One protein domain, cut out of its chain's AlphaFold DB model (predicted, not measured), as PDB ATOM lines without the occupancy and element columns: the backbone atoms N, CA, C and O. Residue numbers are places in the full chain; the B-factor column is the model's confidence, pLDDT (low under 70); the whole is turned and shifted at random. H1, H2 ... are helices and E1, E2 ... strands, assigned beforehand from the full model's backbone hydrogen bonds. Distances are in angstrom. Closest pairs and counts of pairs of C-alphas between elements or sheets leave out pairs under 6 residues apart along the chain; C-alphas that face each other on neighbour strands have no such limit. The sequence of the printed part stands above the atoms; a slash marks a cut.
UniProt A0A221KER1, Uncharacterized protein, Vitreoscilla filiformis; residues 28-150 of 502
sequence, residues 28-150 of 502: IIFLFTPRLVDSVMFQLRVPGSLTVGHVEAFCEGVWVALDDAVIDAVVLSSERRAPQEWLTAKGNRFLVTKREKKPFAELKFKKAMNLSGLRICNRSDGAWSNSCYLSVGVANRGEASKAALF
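This is residues 28 to 150 of the 502 residues of an uncharacterized protein of Vitreoscilla filiformis (UniProt A0A221KER1). One twisted sheet is folded back on itself like a U: the long paired strands E1 and E5 both bend sharply, one half of the fold continuing through E6 to E7 and holding E4, the other holding E2 and E3. The short helix H1 packs on E4, and links lie at the open end of the U. The printed part has 123 residues, with seven named strands and one named helix, H1, which follows E4 and comes before E5 along the chain; the sheet is branched, its neighbour pairs E1 and E5, E1 and E6, E2 and E3, E2 and E5, E4 and E5, and E6 and E7 are antiparallel, and the class is mostly strand. It is compact, with a radius of gyration of the C-alphas of 13.5 A and spans of 34 by 31 by 25 A.

E1, residues 28 to 44, begins at C-alpha 28 (170.771, 144.793, 113.199) and bends by 146 degrees at residue 35. E2 is residues 54 to 59, 16.3 A long; E3 is 62 to 65; E4 is 71 to 76; H1 is 83 to 88. E5, residues 104 to 121, bends by 144 degrees at residue 113. E6 is residues 134 to 139, 16.3 A; E7, residues 146 to 149, ends at C-alpha 149 (160.202, 138.393, 108.792).

E1 pairs with E5 on one side, N 30 and O 118 at 2.7 A, and with E6 on the other, N 41 and O 137 at 2.8 A. On the other side of E5 from E1 are E2, N 56 and O 119 at 2.8 A, and E4, N 106 and O 75 at 2.8 A. E2 and E3 form a hairpin, N 57 and O 64 at 2.8 A; so do E6 and E7, N 148 and O 136 at 2.8 A. H1 is on the sheet, the closest C-alphas of H1 and E4 being those of Pro 83 and Val 74, 5.9 A; 0 of its 2 O i to N i+4 pairs but 2 of 3 O i to N i+3 pairs are within hydrogen-bond range.

The C-alphas farthest apart, those of Asp 125 and Gly 142, are 37.7 A apart. The printed part has no cut; the links H1 to E5 and E5 to E6 are long. Mean pLDDT of the printed part is 75.8, under 70 at residues 45, 79 to 93, 123 to 133 and 141 to 150.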
ATOM      1  N   ILE A  28     170.994 145.618 114.394       74.00
ATOM      2  CA  ILE A  28     170.771 144.793 113.199       74.00
ATOM      3  C   ILE A  28     170.963 145.668 111.971       74.00
ATOM      4  O   ILE A  28     170.381 146.747 111.891       74.00
ATOM      5  N   ILE A  29     171.704 145.167 110.985       77.12
ATOM      6  CA  ILE A  29     171.866 145.797 109.675       77.12
ATOM      7  C   ILE A  29     171.160 144.949 108.611       77.12
ATOM      8  O   ILE A  29     171.428 143.761 108.458       77.12
ATOM      9  N   PHE A  30     170.289 145.590 107.841       73.31
ATOM     10  CA  PHE A  30     169.640 145.082 106.643       73.31
ATOM     11  C   PHE A  30     170.272 145.758 105.439       73.31
ATOM     12  O   PHE A  30     170.360 146.982 105.400       73.31
ATOM     13  N   LEU A  31     170.662 144.979 104.438       75.56
ATOM     14  CA  LEU A  31     171.053 145.484 103.126       75.56
ATOM     15  C   LEU A  31     170.102 144.882 102.098       75.56
ATOM     16  O   LEU A  31     169.732 143.715 102.196       75.56
ATOM     17  N   PHE A  32     169.668 145.680 101.132       76.62
ATOM     18  CA  PHE A  32     168.747 145.245 100.089       76.62
ATOM     19  C   PHE A  32     168.972 146.033  98.802       76.62
ATOM     20  O   PHE A  32     169.614 147.081  98.795       76.62
ATOM     21  N   THR A  33     168.443 145.519  97.686       75.38
ATOM     22  CA  THR A  33     168.536 146.199  96.389       75.38
ATOM     23  C   THR A  33     168.012 147.632  96.505       75.38
ATOM     24  O   THR A  33     166.865 147.780  96.962       75.38
ATOM     25  N   PRO A  34     168.809 148.639  96.080       82.62
ATOM     26  CA  PRO A  34     168.411 150.036  96.098       82.62
ATOM     27  C   PRO A  34     167.018 150.214  95.512       82.62
ATOM     28  O   PRO A  34     166.722 149.709  94.426       82.62
ATOM     29  N   ARG A  35     166.151 150.891  96.252       84.69
ATOM     30  CA  ARG A  35     164.805 151.217  95.800       84.69
ATOM     31  C   ARG A  35     164.363 152.520  96.423       84.69
ATOM     32  O   ARG A  35     164.696 152.814  97.568       84.69
ATOM     33  N   LEU A  36     163.551 153.256  95.682       89.81
ATOM     34  CA  LEU A  36     162.790 154.349  96.257       89.81
ATOM     35  C   LEU A  36     161.854 153.766  97.332       89.81
ATOM     36  O   LEU A  36     161.334 152.668  97.127       89.81
ATOM     37  N   VAL A  37     161.737 154.434  98.479       88.44
ATOM     38  CA  VAL A  37     160.911 154.050  99.637       88.44
ATOM     39  C   VAL A  37     160.276 155.312 100.207       88.44
ATOM     40  O   VAL A  37     160.972 156.308 100.385       88.44
ATOM     41  N   ASP A  38     158.987 155.267 100.539       91.31
ATOM     42  CA  ASP A  38     158.255 156.355 101.203       91.31
ATOM     43  C   ASP A  38     158.068 156.117 102.706       91.31
ATOM     44  O   ASP A  38     157.882 157.071 103.467       91.31
ATOM     45  N   SER A  39     158.090 154.858 103.148       90.75
ATOM     46  CA  SER A  39     158.016 154.521 104.566       90.75
ATOM     47  C   SER A  39     158.701 153.206 104.939       90.75
ATOM     48  O   SER A  39     158.878 152.296 104.124       90.75
ATOM     49  N   VAL A  40     159.074 153.105 106.215       89.69
ATOM     50  CA  VAL A  40     159.608 151.893 106.850       89.69
ATOM     51  C   VAL A  40     158.677 151.493 107.985       89.69
ATOM     52  O   VAL A  40     158.341 152.319 108.827       89.69
ATOM     53  N   MET A  41     158.281 150.227 108.038       87.44
ATOM     54  CA  MET A  41     157.388 149.682 109.053       87.44
ATOM     55  C   MET A  41     158.090 148.619 109.896       87.44
ATOM     56  O   MET A  41     158.777 147.744 109.377       87.44
ATOM     57  N   PHE A  42     157.837 148.653 111.194       87.12
ATOM     58  CA  PHE A  42     158.265 147.694 112.201       87.12
ATOM     59  C   PHE A  42     157.022 147.089 112.843       87.12
ATOM     60  O   PHE A  42     156.123 147.834 113.216       87.12
ATOM     61  N   GLN A  43     156.941 145.772 113.007       83.12
ATOM     62  CA  GLN A  43     155.787 145.132 113.647       83.12
ATOM     63  C   GLN A  43     156.202 143.907 114.455       83.12
ATOM     64  O   GLN A  43     156.896 143.050 113.922       83.12
ATOM     65  N   LEU A  44     155.736 143.762 115.700       78.31
ATOM     66  CA  LEU A  44     155.869 142.486 116.407       78.31
ATOM     67  C   LEU A  44     154.759 141.515 115.993       78.31
ATOM     68  O   LEU A  44     153.584 141.887 115.939       78.31
ATOM     69  N   ARG A  45     155.116 140.251 115.743       69.00
ATOM     70  CA  ARG A  45     154.127 139.189 115.472       69.00
ATOM     71  C   ARG A  45     153.495 138.584 116.717       69.00
ATOM     72  O   ARG A  45     152.429 137.981 116.611       69.00
ATOM     73  N   VAL A  46     154.137 138.747 117.866       70.88
ATOM     74  CA  VAL A  46     153.622 138.288 119.155       70.88
ATOM     75  C   VAL A  46     153.141 139.468 119.994       70.88
ATOM     76  O   VAL A  46     153.638 140.587 119.820       70.88
ATOM     77  N   PRO A  47     152.216 139.230 120.938       77.69
ATOM     78  CA  PRO A  47     151.806 140.254 121.876       77.69
ATOM     79  C   PRO A  47     152.988 140.804 122.683       77.69
ATOM     80  O   PRO A  47     153.700 140.053 123.346       77.69
ATOM     81  N   GLY A  48     153.178 142.119 122.679       82.00
ATOM     82  CA  GLY A  48     154.351 142.752 123.277       82.00
ATOM     83  C   GLY A  48     154.306 144.270 123.190       82.00
ATOM     84  O   GLY A  48     153.305 144.841 122.766       82.00
ATOM     85  N   SER A  49     155.382 144.925 123.627       79.56
ATOM     86  CA  SER A  49     155.600 146.359 123.389       79.56
ATOM     87  C   SER A  49     156.726 146.499 122.374       79.56
ATOM     88  O   SER A  49     157.857 146.116 122.666       79.56
ATOM     89  N   LEU A  50     156.440 147.037 121.190       80.06
ATOM     90  CA  LEU A  50     157.478 147.332 120.210       80.06
ATOM     91  C   LEU A  50     158.313 148.486 120.744       80.06
ATOM     92  O   LEU A  50     157.765 149.536 121.064       80.06
ATOM     93  N   THR A  51     159.622 148.281 120.843       77.62
ATOM     94  CA  THR A  51     160.539 149.293 121.351       77.62
ATOM     95  C   THR A  51     161.722 149.434 120.382       77.62
ATOM     96  O   THR A  51     162.355 148.444 120.080       77.62
ATOM     97  N   VAL A  52     162.059 150.597 119.837       81.00
ATOM     98  CA  VAL A  52     163.195 150.735 118.895       81.00
ATOM     99  C   VAL A  52     164.030 151.925 119.323       81.00
ATOM    100  O   VAL A  52     163.463 152.994 119.503       81.00
ATOM    101  N   GLY A  53     165.334 151.738 119.541       79.00
ATOM    102  CA  GLY A  53     166.210 152.764 120.110       79.00
ATOM    103  C   GLY A  53     166.626 153.829 119.102       79.00
ATOM    104  O   GLY A  53     166.475 155.012 119.374       79.00
ATOM    105  N   HIS A  54     167.139 153.409 117.948       85.44
ATOM    106  CA  HIS A  54     167.563 154.294 116.860       85.44
ATOM    107  C   HIS A  54     167.459 153.559 115.524       85.44
ATOM    108  O   HIS A  54     167.561 152.330 115.491       85.44
ATOM    109  N   VAL A  55     167.230 154.292 114.432       88.88
ATOM    110  CA  VAL A  55     167.181 153.722 113.080       88.88
ATOM    111  C   VAL A  55     167.985 154.589 112.120       88.88
ATOM    112  O   VAL A  55     167.818 155.807 112.080       88.88
ATOM    113  N   GLU A  56     168.817 153.951 111.306       92.06
ATOM    114  CA  GLU A  56     169.539 154.578 110.201       92.06
ATOM    115  C   GLU A  56     169.143 153.926 108.882       92.06
ATOM    116  O   GLU A  56     168.828 152.739 108.815       92.06
ATOM    117  N   ALA A  57     169.184 154.705 107.816       92.38
ATOM    118  CA  ALA A  57     168.962 154.270 106.456       92.38
ATOM    119  C   ALA A  57     170.267 154.375 105.663       92.38
ATOM    120  O   ALA A  57     170.981 155.369 105.773       92.38
ATOM    121  N   PHE A  58     170.586 153.358 104.864       93.06
ATOM    122  CA  PHE A  58     171.737 153.392 103.966       93.06
ATOM    123  C   PHE A  58     171.305 153.910 102.595       93.06
ATOM    124  O   PHE A  58     170.631 153.207 101.832       93.06
ATOM    125  N   CYS A  59     171.693 155.146 102.293       90.62
ATOM    126  CA  CYS A  59     171.293 155.893 101.104       90.62
ATOM    127  C   CYS A  59     172.546 156.426 100.424       90.62
ATOM    128  O   CYS A  59     173.377 157.035 101.087       90.62
ATOM    129  N   GLU A  60     172.691 156.209  99.116       89.06
ATOM    130  CA  GLU A  60     173.792 156.801  98.330       89.06
ATOM    131  C   GLU A  60     175.198 156.541  98.919       89.06
ATOM    132  O   GLU A  60     176.105 157.359  98.809       89.06
ATOM    133  N   GLY A  61     175.389 155.379  99.552       87.19
ATOM    134  CA  GLY A  61     176.673 154.981 100.134       87.19
ATOM    135  C   GLY A  61     176.942 155.499 101.551       87.19
ATOM    136  O   GLY A  61     178.011 155.218 102.091       87.19
ATOM    137  N   VAL A  62     175.998 156.211 102.177       90.56
ATOM    138  CA  VAL A  62     176.135 156.742 103.542       90.56
ATOM    139  C   VAL A  62     174.985 156.311 104.451       90.56
ATOM    140  O   VAL A  62     173.847 156.138 104.015       90.56
ATOM    141  N   TRP A  63     175.287 156.127 105.738       91.38
ATOM    142  CA  TRP A  63     174.281 155.903 106.777       91.38
ATOM    143  C   TRP A  63     173.699 157.244 107.226       91.38
ATOM    144  O   TRP A  63     174.432 158.131 107.661       91.38
ATOM    145  N   VAL A  64     172.382 157.388 107.106       91.38
ATOM    146  CA  VAL A  64     171.622 158.591 107.453       91.38
ATOM    147  C   VAL A  64     170.658 158.252 108.581       91.38
ATOM    148  O   VAL A  64     169.836 157.347 108.446       91.38
ATOM    149  N   ALA A  65     170.736 158.976 109.696       91.31
ATOM    150  CA  ALA A  65     169.785 158.837 110.795       91.31
ATOM    151  C   ALA A  65     168.352 159.163 110.335       91.31
ATOM    152  O   ALA A  65     168.120 160.176 109.676       91.31
ATOM    153  N   LEU A  66     167.382 158.323 110.705       89.94
ATOM    154  CA  LEU A  66     165.963 158.580 110.459       89.94
ATOM    155  C   LEU A  66     165.384 159.448 111.584       89.94
ATOM    156  O   LEU A  66     164.802 158.936 112.540       89.94
ATOM    157  N   ASP A  67     165.570 160.764 111.475       87.25
ATOM    158  CA  ASP A  67     165.140 161.759 112.465       87.25
ATOM    159  C   ASP A  67     164.136 162.787 111.917       87.25
ATOM    160  O   ASP A  67     163.565 162.606 110.847       87.25
ATOM    161  N   ASP A  68     163.886 163.871 112.653       84.00
ATOM    162  CA  ASP A  68     162.932 164.924 112.298       84.00
ATOM    163  C   ASP A  68     163.275 165.693 111.027       84.00
ATOM    164  O   ASP A  68     162.382 166.303 110.435       84.00
ATOM    165  N   ALA A  69     164.523 165.655 110.556       87.00
ATOM    166  CA  ALA A  69     164.869 166.215 109.259       87.00
ATOM    167  C   ALA A  69     164.294 165.361 108.116       87.00
ATOM    168  O   ALA A  69     163.859 165.915 107.103       87.00
ATOM    169  N   VAL A  70     164.234 164.040 108.310       89.88
ATOM    170  CA  VAL A  70     163.906 163.033 107.289       89.88
ATOM    171  C   VAL A  70     162.459 162.535 107.389       89.88
ATOM    172  O   VAL A  70     161.779 162.372 106.373       89.88
ATOM    173  N   ILE A  71     161.976 162.307 108.609       90.75
ATOM    174  CA  ILE A  71     160.663 161.743 108.918       90.75
ATOM    175  C   ILE A  71     159.594 162.843 108.901       90.75
ATOM    176  O   ILE A  71     159.729 163.881 109.546       90.75
ATOM    177  N   ASP A  72     158.518 162.602 108.154       90.19
ATOM    178  CA  ASP A  72     157.310 163.434 108.092       90.19
ATOM    179  C   ASP A  72     156.335 163.079 109.215       90.19
ATOM    180  O   ASP A  72     155.815 163.943 109.917       90.19
ATOM    181  N   ALA A  73     156.115 161.777 109.405       88.62
ATOM    182  CA  ALA A  73     155.160 161.268 110.372       88.62
ATOM    183  C   ALA A  73     155.591 159.912 110.930       88.62
ATOM    184  O   ALA A  73     156.197 159.092 110.238       88.62
ATOM    185  N   VAL A  74     155.200 159.662 112.177       87.88
ATOM    186  CA  VAL A  74     155.315 158.359 112.832       87.88
ATOM    187  C   VAL A  74     153.917 157.855 113.145       87.88
ATOM    188  O   VAL A  74     153.158 158.537 113.830       87.88
ATOM    189  N   VAL A  75     153.574 156.667 112.654       87.62
ATOM    190  CA  VAL A  75     152.288 156.010 112.924       87.62
ATOM    191  C   VAL A  75     152.531 154.830 113.854       87.62
ATOM    192  O   VAL A  75     153.293 153.931 113.513       87.62
ATOM    193  N   LEU A  76     151.889 154.818 115.019       86.19
ATOM    194  CA  LEU A  76     151.993 153.735 115.998       86.19
ATOM    195  C   LEU A  76     150.651 153.007 116.128       86.19
ATOM    196  O   LEU A  76     149.596 153.628 116.038       86.19
ATOM    197  N   SER A  77     150.687 151.705 116.404       84.31
ATOM    198  CA  SER A  77     149.492 150.917 116.749       84.31
ATOM    199  C   SER A  77     148.813 151.379 118.038       84.31
ATOM    200  O   SER A  77     147.588 151.378 118.135       84.31
ATOM    201  N   SER A  78     149.604 151.783 119.034       78.62
ATOM    202  CA  SER A  78     149.113 152.344 120.289       78.62
ATOM    203  C   SER A  78     150.118 153.335 120.876       78.62
ATOM    204  O   SER A  78     151.320 153.069 120.951       78.62
ATOM    205  N   GLU A  79     149.629 154.493 121.320       63.81
ATOM    206  CA  GLU A  79     150.490 155.559 121.836       63.81
ATOM    207  C   GLU A  79     150.730 155.417 123.345       63.81
ATOM    208  O   GLU A  79     149.788 155.314 124.145       63.81
ATOM    209  N   ARG A  80     152.011 155.432 123.747       58.72
ATOM    210  CA  ARG A  80     152.454 155.625 125.143       58.72
ATOM    211  C   ARG A  80     152.956 157.059 125.401       58.72
ATOM    212  O   ARG A  80     152.960 157.481 126.553       58.72
ATOM    213  N   ARG A  81     153.344 157.781 124.339       58.47
ATOM    214  CA  ARG A  81     153.682 159.219 124.253       58.47
ATOM    215  C   ARG A  81     153.219 159.758 122.892       58.47
ATOM    216  O   ARG A  81     153.050 158.954 121.975       58.47
ATOM    217  N   ALA A  82     153.043 161.074 122.761       56.78
ATOM    218  CA  ALA A  82     152.638 161.691 121.498       56.78
ATOM    219  C   ALA A  82     153.730 161.489 120.416       56.78
ATOM    220  O   ALA A  82     154.900 161.771 120.691       56.78
ATOM    221  N   PRO A  83     153.400 161.048 119.186       58.38
ATOM    222  CA  PRO A  83     154.376 160.735 118.133       58.38
ATOM    223  C   PRO A  83     155.346 161.879 117.784       58.38
ATOM    224  O   PRO A  83     156.481 161.632 117.388       58.38
ATOM    225  N   GLN A  84     154.928 163.137 117.970       57.25
ATOM    226  CA  GLN A  84     155.752 164.329 117.718       57.25
ATOM    227  C   GLN A  84     156.842 164.577 118.776       57.25
ATOM    228  O   GLN A  84     157.869 165.185 118.464       57.25
ATOM    229  N   GLU A  85     156.677 164.076 120.004       56.88
ATOM    230  CA  GLU A  85     157.714 164.170 121.047       56.88
ATOM    231  C   GLU A  85     158.925 163.280 120.719       56.88
ATOM    232  O   GLU A  85     160.040 163.570 121.147       56.88
ATOM    233  N   TRP A  86     158.737 162.224 119.916       63.06
ATOM    234  CA  TRP A  86     159.823 161.346 119.465       63.06
ATOM    235  C   TRP A  86     160.786 162.051 118.503       63.06
ATOM    236  O   TRP A  86     162.001 161.949 118.663       63.06
ATOM    237  N   LEU A  87     160.241 162.804 117.544       56.84
ATOM    238  CA  LEU A  87     161.016 163.547 116.543       56.84
ATOM    239  C   LEU A  87     161.895 164.628 117.197       56.84
ATOM    240  O   LEU A  87     163.027 164.862 116.783       56.84
ATOM    241  N   THR A  88     161.393 165.254 118.261       54.12
ATOM    242  CA  THR A  88     161.977 166.469 118.851       54.12
ATOM    243  C   THR A  88     162.819 166.226 120.114       54.12
ATOM    244  O   THR A  88     163.557 167.118 120.539       54.12
ATOM    245  N   ALA A  89     162.777 165.029 120.714       55.62
ATOM    246  CA  ALA A  89     163.520 164.719 121.936       55.62
ATOM    247  C   ALA A  89     165.041 164.610 121.694       55.62
ATOM    248  O   ALA A  89     165.541 163.656 121.091       55.62
ATOM    249  N   LYS A  90     165.812 165.564 122.234       51.69
ATOM    250  CA  LYS A  90     167.278 165.468 122.311       51.69
ATOM    251  C   LYS A  90     167.680 164.412 123.349       51.69
ATOM    252  O   LYS A  90     167.464 164.603 124.541       51.69
ATOM    253  N   GLY A  91     168.290 163.316 122.893       51.28
ATOM    254  CA  GLY A  91     169.061 162.398 123.742       51.28
ATOM    255  C   GLY A  91     168.395 161.081 124.154       51.28
ATOM    256  O   GLY A  91     169.063 160.290 124.804       51.28
ATOM    257  N   ASN A  92     167.138 160.804 123.778       53.66
ATOM    258  CA  ASN A  92     166.488 159.498 124.006       53.66
ATOM    259  C   ASN A  92     165.351 159.249 122.988       53.66
ATOM    260  O   ASN A  92     164.167 159.334 123.313       53.66
ATOM    261  N   ARG A  93     165.720 158.977 121.730       63.59
ATOM    262  CA  ARG A  93     164.809 158.866 120.573       63.59
ATOM    263  C   ARG A  93     164.239 157.455 120.379       63.59
ATOM    264  O   ARG A  93     164.386 156.878 119.311       63.59
ATOM    265  N   PHE A  94     163.553 156.880 121.366       70.75
ATOM    266  CA  PHE A  94     163.000 155.527 121.194       70.75
ATOM    267  C   PHE A  94     161.524 155.494 120.761       70.75
ATOM    268  O   PHE A  94     160.681 156.177 121.342       70.75
ATOM    269  N   LEU A  95     161.189 154.648 119.783       75.75
ATOM    270  CA  LEU A  95     159.802 154.262 119.492       75.75
ATOM    271  C   LEU A  95     159.361 153.287 120.579       75.75
ATOM    272  O   LEU A  95     160.077 152.322 120.808       75.75
ATOM    273  N   VAL A  96     158.232 153.510 121.257       78.19
ATOM    274  CA  VAL A  96     157.662 152.560 122.233       78.19
ATOM    275  C   VAL A  96     156.146 152.516 122.081       78.19
ATOM    276  O   VAL A  96     155.477 153.529 122.294       78.19
ATOM    277  N   THR A  97     155.594 151.343 121.788       80.25
ATOM    278  CA  THR A  97     154.143 151.102 121.842       80.25
ATOM    279  C   THR A  97     153.715 150.643 123.240       80.25
ATOM    280  O   THR A  97     154.547 150.291 124.086       80.25
ATOM    281  N   LYS A  98     152.406 150.615 123.523       82.12
ATOM    282  CA  LYS A  98     151.897 149.866 124.685       82.12
ATOM    283  C   LYS A  98     152.018 148.361 124.426       82.12
ATOM    284  O   LYS A  98     152.242 147.921 123.298       82.12
ATOM    285  N   ARG A  99     151.845 147.565 125.487       80.56
ATOM    286  CA  ARG A  99     151.732 146.112 125.363       80.56
ATOM    287  C   ARG A  99     150.413 145.771 124.676       80.56
ATOM    288  O   ARG A  99     149.351 145.983 125.253       80.56
ATOM    289  N   GLU A 100     150.480 145.230 123.472       83.12
ATOM    290  CA  GLU A 100     149.313 144.914 122.645       83.12
ATOM    291  C   GLU A 100     149.568 143.678 121.781       83.12
ATOM    292  O   GLU A 100     150.683 143.170 121.750       83.12
ATOM    293  N   LYS A 101     148.541 143.157 121.099       81.25
ATOM    294  CA  LYS A 101     148.637 141.869 120.387       81.25
ATOM    295  C   LYS A 101     149.567 141.889 119.169       81.25
ATOM    296  O   LYS A 101     150.170 140.863 118.879       81.25
ATOM    297  N   LYS A 102     149.634 143.009 118.444       81.62
ATOM    298  CA  LYS A 102     150.406 143.165 117.198       81.62
ATOM    299  C   LYS A 102     150.948 144.594 117.077       81.62
ATOM    300  O   LYS A 102     150.488 145.336 116.205       81.62
ATOM    301  N   PRO A 103     151.846 145.022 117.978       85.38
ATOM    302  CA  PRO A 103     152.334 146.391 117.963       85.38
ATOM    303  C   PRO A 103     153.089 146.678 116.670       85.38
ATOM    304  O   PRO A 103     153.884 145.847 116.228       85.38
ATOM    305  N   PHE A 104     152.872 147.852 116.086       87.75
ATOM    306  CA  PHE A 104     153.612 148.323 114.925       87.75
ATOM    307  C   PHE A 104     154.002 149.798 115.054       87.75
ATOM    308  O   PHE A 104     153.375 150.569 115.783       87.75
ATOM    309  N   ALA A 105     155.045 150.169 114.323       88.19
ATOM    310  CA  ALA A 105     155.474 151.537 114.106       88.19
ATOM    311  C   ALA A 105     155.824 151.726 112.627       88.19
ATOM    312  O   ALA A 105     156.580 150.935 112.075       88.19
ATOM    313  N   GLU A 106     155.300 152.763 111.990       90.75
ATOM    314  CA  GLU A 106     155.627 153.148 110.618       90.75
ATOM    315  C   GLU A 106     156.263 154.541 110.615       90.75
ATOM    316  O   GLU A 106     155.676 155.500 111.113       90.75
ATOM    317  N   LEU A 107     157.460 154.645 110.043       91.69
ATOM    318  CA  LEU A 107     158.188 155.884 109.807       91.69
ATOM    319  C   LEU A 107     157.950 156.326 108.364       91.69
ATOM    320  O   LEU A 107     158.435 155.674 107.441       91.69
ATOM    321  N   LYS A 108     157.210 157.418 108.163       91.31
ATOM    322  CA  LYS A 108     156.925 157.997 106.840       91.31
ATOM    323  C   LYS A 108     157.905 159.118 106.538       91.31
ATOM    324  O   LYS A 108     158.115 159.984 107.381       91.31
ATOM    325  N   PHE A 109     158.488 159.127 105.347       93.19
ATOM    326  CA  PHE A 109     159.488 160.114 104.946       93.19
ATOM    327  C   PHE A 109     158.855 161.369 104.343       93.19
ATOM    328  O   PHE A 109     157.840 161.292 103.649       93.19
ATOM    329  N   LYS A 110     159.490 162.532 104.551       93.31
ATOM    330  CA  LYS A 110     159.081 163.809 103.921       93.31
ATOM    331  C   LYS A 110     159.221 163.776 102.406       93.31
ATOM    332  O   LYS A 110     158.469 164.429 101.686       93.31
ATOM    333  N   LYS A 111     160.220 163.038 101.926       93.31
ATOM    334  CA  LYS A 111     160.471 162.750 100.517       93.31
ATOM    335  C   LYS A 111     160.881 161.293 100.401       93.31
ATOM    336  O   LYS A 111     161.594 160.798 101.271       93.31
ATOM    337  N   ALA A 112     160.463 160.647  99.321       91.94
ATOM    338  CA  ALA A 112     160.873 159.287  99.025       91.94
ATOM    339  C   ALA A 112     162.409 159.191  98.986       91.94
ATOM    340  O   ALA A 112     163.075 160.046  98.396       91.94
ATOM    341  N   MET A 113     162.971 158.169  99.625       92.38
ATOM    342  CA  MET A 113     164.414 157.970  99.751       92.38
ATOM    343  C   MET A 113     164.850 156.739  98.969       92.38
ATOM    344  O   MET A 113     164.186 155.706  99.025       92.38
ATOM    345  N   ASN A 114     165.976 156.819  98.260       91.62
ATOM    346  CA  ASN A 114     166.564 155.651  97.612       91.62
ATOM    347  C   ASN A 114     167.347 154.821  98.641       91.62
ATOM    348  O   ASN A 114     168.528 155.065  98.892       91.62
ATOM    349  N   LEU A 115     166.660 153.869  99.268       89.94
ATOM    350  CA  LEU A 115     167.201 153.034 100.331       89.94
ATOM    351  C   LEU A 115     167.843 151.774  99.771       89.94
ATOM    352  O   LEU A 115     167.245 151.063  98.967       89.94
ATOM    353  N   SER A 116     169.025 151.452 100.284       86.31
ATOM    354  CA  SER A 116     169.741 150.194 100.029       86.31
ATOM    355  C   SER A 116     170.091 149.435 101.313       86.31
ATOM    356  O   SER A 116     170.711 148.372 101.276       86.31
ATOM    357  N   GLY A 117     169.658 149.953 102.462       86.50
ATOM    358  CA  GLY A 117     169.800 149.286 103.742       86.50
ATOM    359  C   GLY A 117     169.126 150.025 104.890       86.50
ATOM    360  O   GLY A 117     168.739 151.186 104.761       86.50
ATOM    361  N   LEU A 118     168.983 149.334 106.016       88.88
ATOM    362  CA  LEU A 118     168.465 149.851 107.278       88.88
ATOM    363  C   LEU A 118     169.329 149.328 108.422       88.88
ATOM    364  O   LEU A 118     169.675 148.156 108.431       88.88
ATOM    365  N   ARG A 119     169.643 150.156 109.407       86.75
ATOM    366  CA  ARG A 119     170.274 149.744 110.658       86.75
ATOM    367  C   ARG A 119     169.309 150.056 111.784       86.75
ATOM    368  O   ARG A 119     168.865 151.190 111.901       86.75
ATOM    369  N   ILE A 120     168.968 149.061 112.591       86.19
ATOM    370  CA  ILE A 120     168.077 149.201 113.742       86.19
ATOM    371  C   ILE A 120     168.903 148.943 114.994       86.19
ATOM    372  O   ILE A 120     169.413 147.840 115.176       86.19
ATOM    373  N   CYS A 121     169.013 149.938 115.865       79.25
ATOM    374  CA  CYS A 121     169.732 149.828 117.125       79.25
ATOM    375  C   CYS A 121     168.749 149.650 118.287       79.25
ATOM    376  O   CYS A 121     167.701 150.304 118.371       79.25
ATOM    377  N   ASN A 122     169.108 148.754 119.198       72.31
ATOM    378  CA  ASN A 122     168.402 148.518 120.441       72.31
ATOM    379  C   ASN A 122     168.622 149.687 121.411       72.31
ATOM    380  O   ASN A 122     169.580 150.455 121.294       72.31
ATOM    381  N   ARG A 123     167.739 149.809 122.403       69.81
ATOM    382  CA  ARG A 123     167.987 150.692 123.541       69.81
ATOM    383  C   ARG A 123     169.198 150.205 124.326       69.81
ATOM    384  O   ARG A 123     169.493 149.012 124.372       69.81
ATOM    385  N   SER A 124     169.870 151.148 124.968       63.66
ATOM    386  CA  SER A 124     171.002 150.893 125.854       63.66
ATOM    387  C   SER A 124     170.598 150.664 127.315       63.66
ATOM    388  O   SER A 124     171.456 150.747 128.181       63.66
ATOM    389  N   ASP A 125     169.308 150.471 127.610       62.94
ATOM    390  CA  ASP A 125     168.779 150.310 128.974       62.94
ATOM    391  C   ASP A 125     168.080 148.958 129.223       62.94
ATOM    392  O   ASP A 125     167.295 148.818 130.162       62.94
ATOM    393  N   GLY A 126     168.332 147.960 128.372       55.53
ATOM    394  CA  GLY A 126     167.966 146.562 128.608       55.53
ATOM    395  C   GLY A 126     166.473 146.222 128.531       55.53
ATOM    396  O   GLY A 126     166.087 145.085 128.802       55.53
ATOM    397  N   ALA A 127     165.602 147.158 128.147       54.94
ATOM    398  CA  ALA A 127     164.143 147.018 128.252       54.94
ATOM    399  C   ALA A 127     163.467 146.128 127.172       54.94
ATOM    400  O   ALA A 127     162.331 146.398 126.777       54.94
ATOM    401  N   TRP A 128     164.135 145.076 126.674       58.12
ATOM    402  CA  TRP A 128     163.716 144.315 125.479       58.12
ATOM    403  C   TRP A 128     163.400 142.828 125.672       58.12
ATOM    404  O   TRP A 128     163.238 142.109 124.686       58.12
ATOM    405  N   SER A 129     163.221 142.360 126.908       46.38
ATOM    406  CA  SER A 129     163.103 140.928 127.241       46.38
ATOM    407  C   SER A 129     161.920 140.154 126.620       46.38
ATOM    408  O   SER A 129     161.759 138.980 126.928       46.38
ATOM    409  N   ASN A 130     161.100 140.751 125.739       48.09
ATOM    410  CA  ASN A 130     159.916 140.107 125.146       48.09
ATOM    411  C   ASN A 130     159.658 140.398 123.649       48.09
ATOM    412  O   ASN A 130     158.630 139.977 123.118       48.09
ATOM    413  N   SER A 131     160.539 141.107 122.938       51.88
ATOM    414  CA  SER A 131     160.272 141.560 121.555       51.88
ATOM    415  C   SER A 131     160.864 140.624 120.495       51.88
ATOM    416  O   SER A 131     161.469 141.033 119.511       51.88
ATOM    417  N   CYS A 132     160.651 139.329 120.693       51.72
ATOM    418  CA  CYS A 132     161.267 138.240 119.946       51.72
ATOM    419  C   CYS A 132     160.838 138.117 118.469       51.72
ATOM    420  O   CYS A 132     161.330 137.237 117.795       51.72
ATOM    421  N   TYR A 133     159.925 138.928 117.926       63.09
ATOM    422  CA  TYR A 133     159.364 138.675 116.584       63.09
ATOM    423  C   TYR A 133     159.180 139.948 115.765       63.09
ATOM    424  O   TYR A 133     158.051 140.303 115.428       63.09
ATOM    425  N   LEU A 134     160.274 140.659 115.484       70.88
ATOM    426  CA  LEU A 134     160.249 141.905 114.721       70.88
ATOM    427  C   LEU A 134     160.158 141.640 113.209       70.88
ATOM    428  O   LEU A 134     161.071 141.116 112.588       70.88
ATOM    429  N   SER A 135     159.066 142.060 112.589       73.94
ATOM    430  CA  SER A 135     158.916 142.160 111.140       73.94
ATOM    431  C   SER A 135     159.313 143.563 110.687       73.94
ATOM    432  O   SER A 135     158.841 144.540 111.269       73.94
ATOM    433  N   VAL A 136     160.125 143.664 109.633       79.69
ATOM    434  CA  VAL A 136     160.528 144.941 109.023       79.69
ATOM    435  C   VAL A 136     160.018 144.985 107.586       79.69
ATOM    436  O   VAL A 136     160.264 144.071 106.800       79.69
ATOM    437  N   GLY A 137     159.276 146.027 107.240       79.62
ATOM    438  CA  GLY A 137     158.766 146.277 105.897       79.62
ATOM    439  C   GLY A 137     159.256 147.616 105.367       79.62
ATOM    440  O   GLY A 137     159.430 148.561 106.126       79.62
ATOM    441  N   VAL A 138     159.446 147.702 104.054       81.38
ATOM    442  CA  VAL A 138     159.634 148.968 103.334       81.38
ATOM    443  C   VAL A 138     158.515 149.106 102.310       81.38
ATOM    444  O   VAL A 138     158.137 148.110 101.681       81.38
ATOM    445  N   ALA A 139     157.955 150.305 102.168       78.50
ATOM    446  CA  ALA A 139     156.816 150.562 101.292       78.50
ATOM    447  C   ALA A 139     157.037 151.792 100.404       78.50
ATOM    448  O   ALA A 139     157.636 152.780 100.827       78.50
ATOM    449  N   ASN A 140     156.500 151.724  99.186       79.31
ATOM    450  CA  ASN A 140     156.280 152.870  98.305       79.31
ATOM    451  C   ASN A 140     154.795 153.213  98.292       79.31
ATOM    452  O   ASN A 140     153.952 152.317  98.380       79.31
ATOM    453  N   ARG A 141     154.451 154.493  98.134       59.50
ATOM    454  CA  ARG A 141     153.069 154.927  97.917       59.50
ATOM    455  C   ARG A 141     152.504 154.210  96.689       59.50
ATOM    456  O   ARG A 141     152.863 154.521  95.560       59.50
ATOM    457  N   GLY A 142     151.595 153.263  96.926       53.69
ATOM    458  CA  GLY A 142     150.853 152.547  95.885       53.69
ATOM    459  C   GLY A 142     151.257 151.087  95.653       53.69
ATOM    460  O   GLY A 142     150.523 150.389  94.961       53.69
ATOM    461  N   GLU A 143     152.340 150.586  96.260       53.09
ATOM    462  CA  GLU A 143     152.711 149.164  96.196       53.09
ATOM    463  C   GLU A 143     152.617 148.492  97.571       53.09
ATOM    464  O   GLU A 143     153.029 149.048  98.590       53.09
ATOM    465  N   ALA A 144     152.089 147.264  97.606       48.16
ATOM    466  CA  ALA A 144     152.048 146.467  98.826       48.16
ATOM    467  C   ALA A 144     153.476 146.156  99.308       48.16
ATOM    468  O   ALA A 144     154.298 145.597  98.580       48.16
ATOM    469  N   SER A 145     153.764 146.506 100.560       49.75
ATOM    470  CA  SER A 145     155.054 146.289 101.216       49.75
ATOM    471  C   SER A 145     155.483 144.817 101.186       49.75
ATOM    472  O   SER A 145     154.740 143.943 101.638       49.75
ATOM    473  N   LYS A 146     156.718 144.532 100.748       47.91
ATOM    474  CA  LYS A 146     157.365 143.236 101.015       47.91
ATOM    475  C   LYS A 146     157.952 143.273 102.428       47.91
ATOM    476  O   LYS A 146     158.921 143.985 102.673       47.91
ATOM    477  N   ALA A 147     157.357 142.520 103.349       45.34
ATOM    478  CA  ALA A 147     157.864 142.361 104.708       45.34
ATOM    479  C   ALA A 147     158.976 141.300 104.754       45.34
ATOM    480  O   ALA A 147     158.794 140.182 104.264       45.34
ATOM    481  N   ALA A 148     160.112 141.633 105.363       49.34
ATOM    482  CA  ALA A 148     161.090 140.661 105.833       49.34
ATOM    483  C   ALA A 148     160.723 140.263 107.273       49.34
ATOM    484  O   ALA A 148     160.471 141.117 108.125       49.34
ATOM    485  N   LEU A 149     160.626 138.956 107.517       40.22
ATOM    486  CA  LEU A 149     160.202 138.393 108.792       40.22
ATOM    487  C   LEU A 149     161.409 138.022 109.652       40.22
ATOM    488  O   LEU A 149     162.257 137.272 109.178       40.22
ATOM    489  N   PHE A 150     161.414 138.436 110.923       48.09
ATOM    490  CA  PHE A 150     162.359 137.925 111.914       48.09
ATOM    491  C   PHE A 150     161.641 137.386 113.152       48.09
ATOM    492  O   PHE A 150     160.616 137.908 113.599       48.09
TER     493      PHE A 150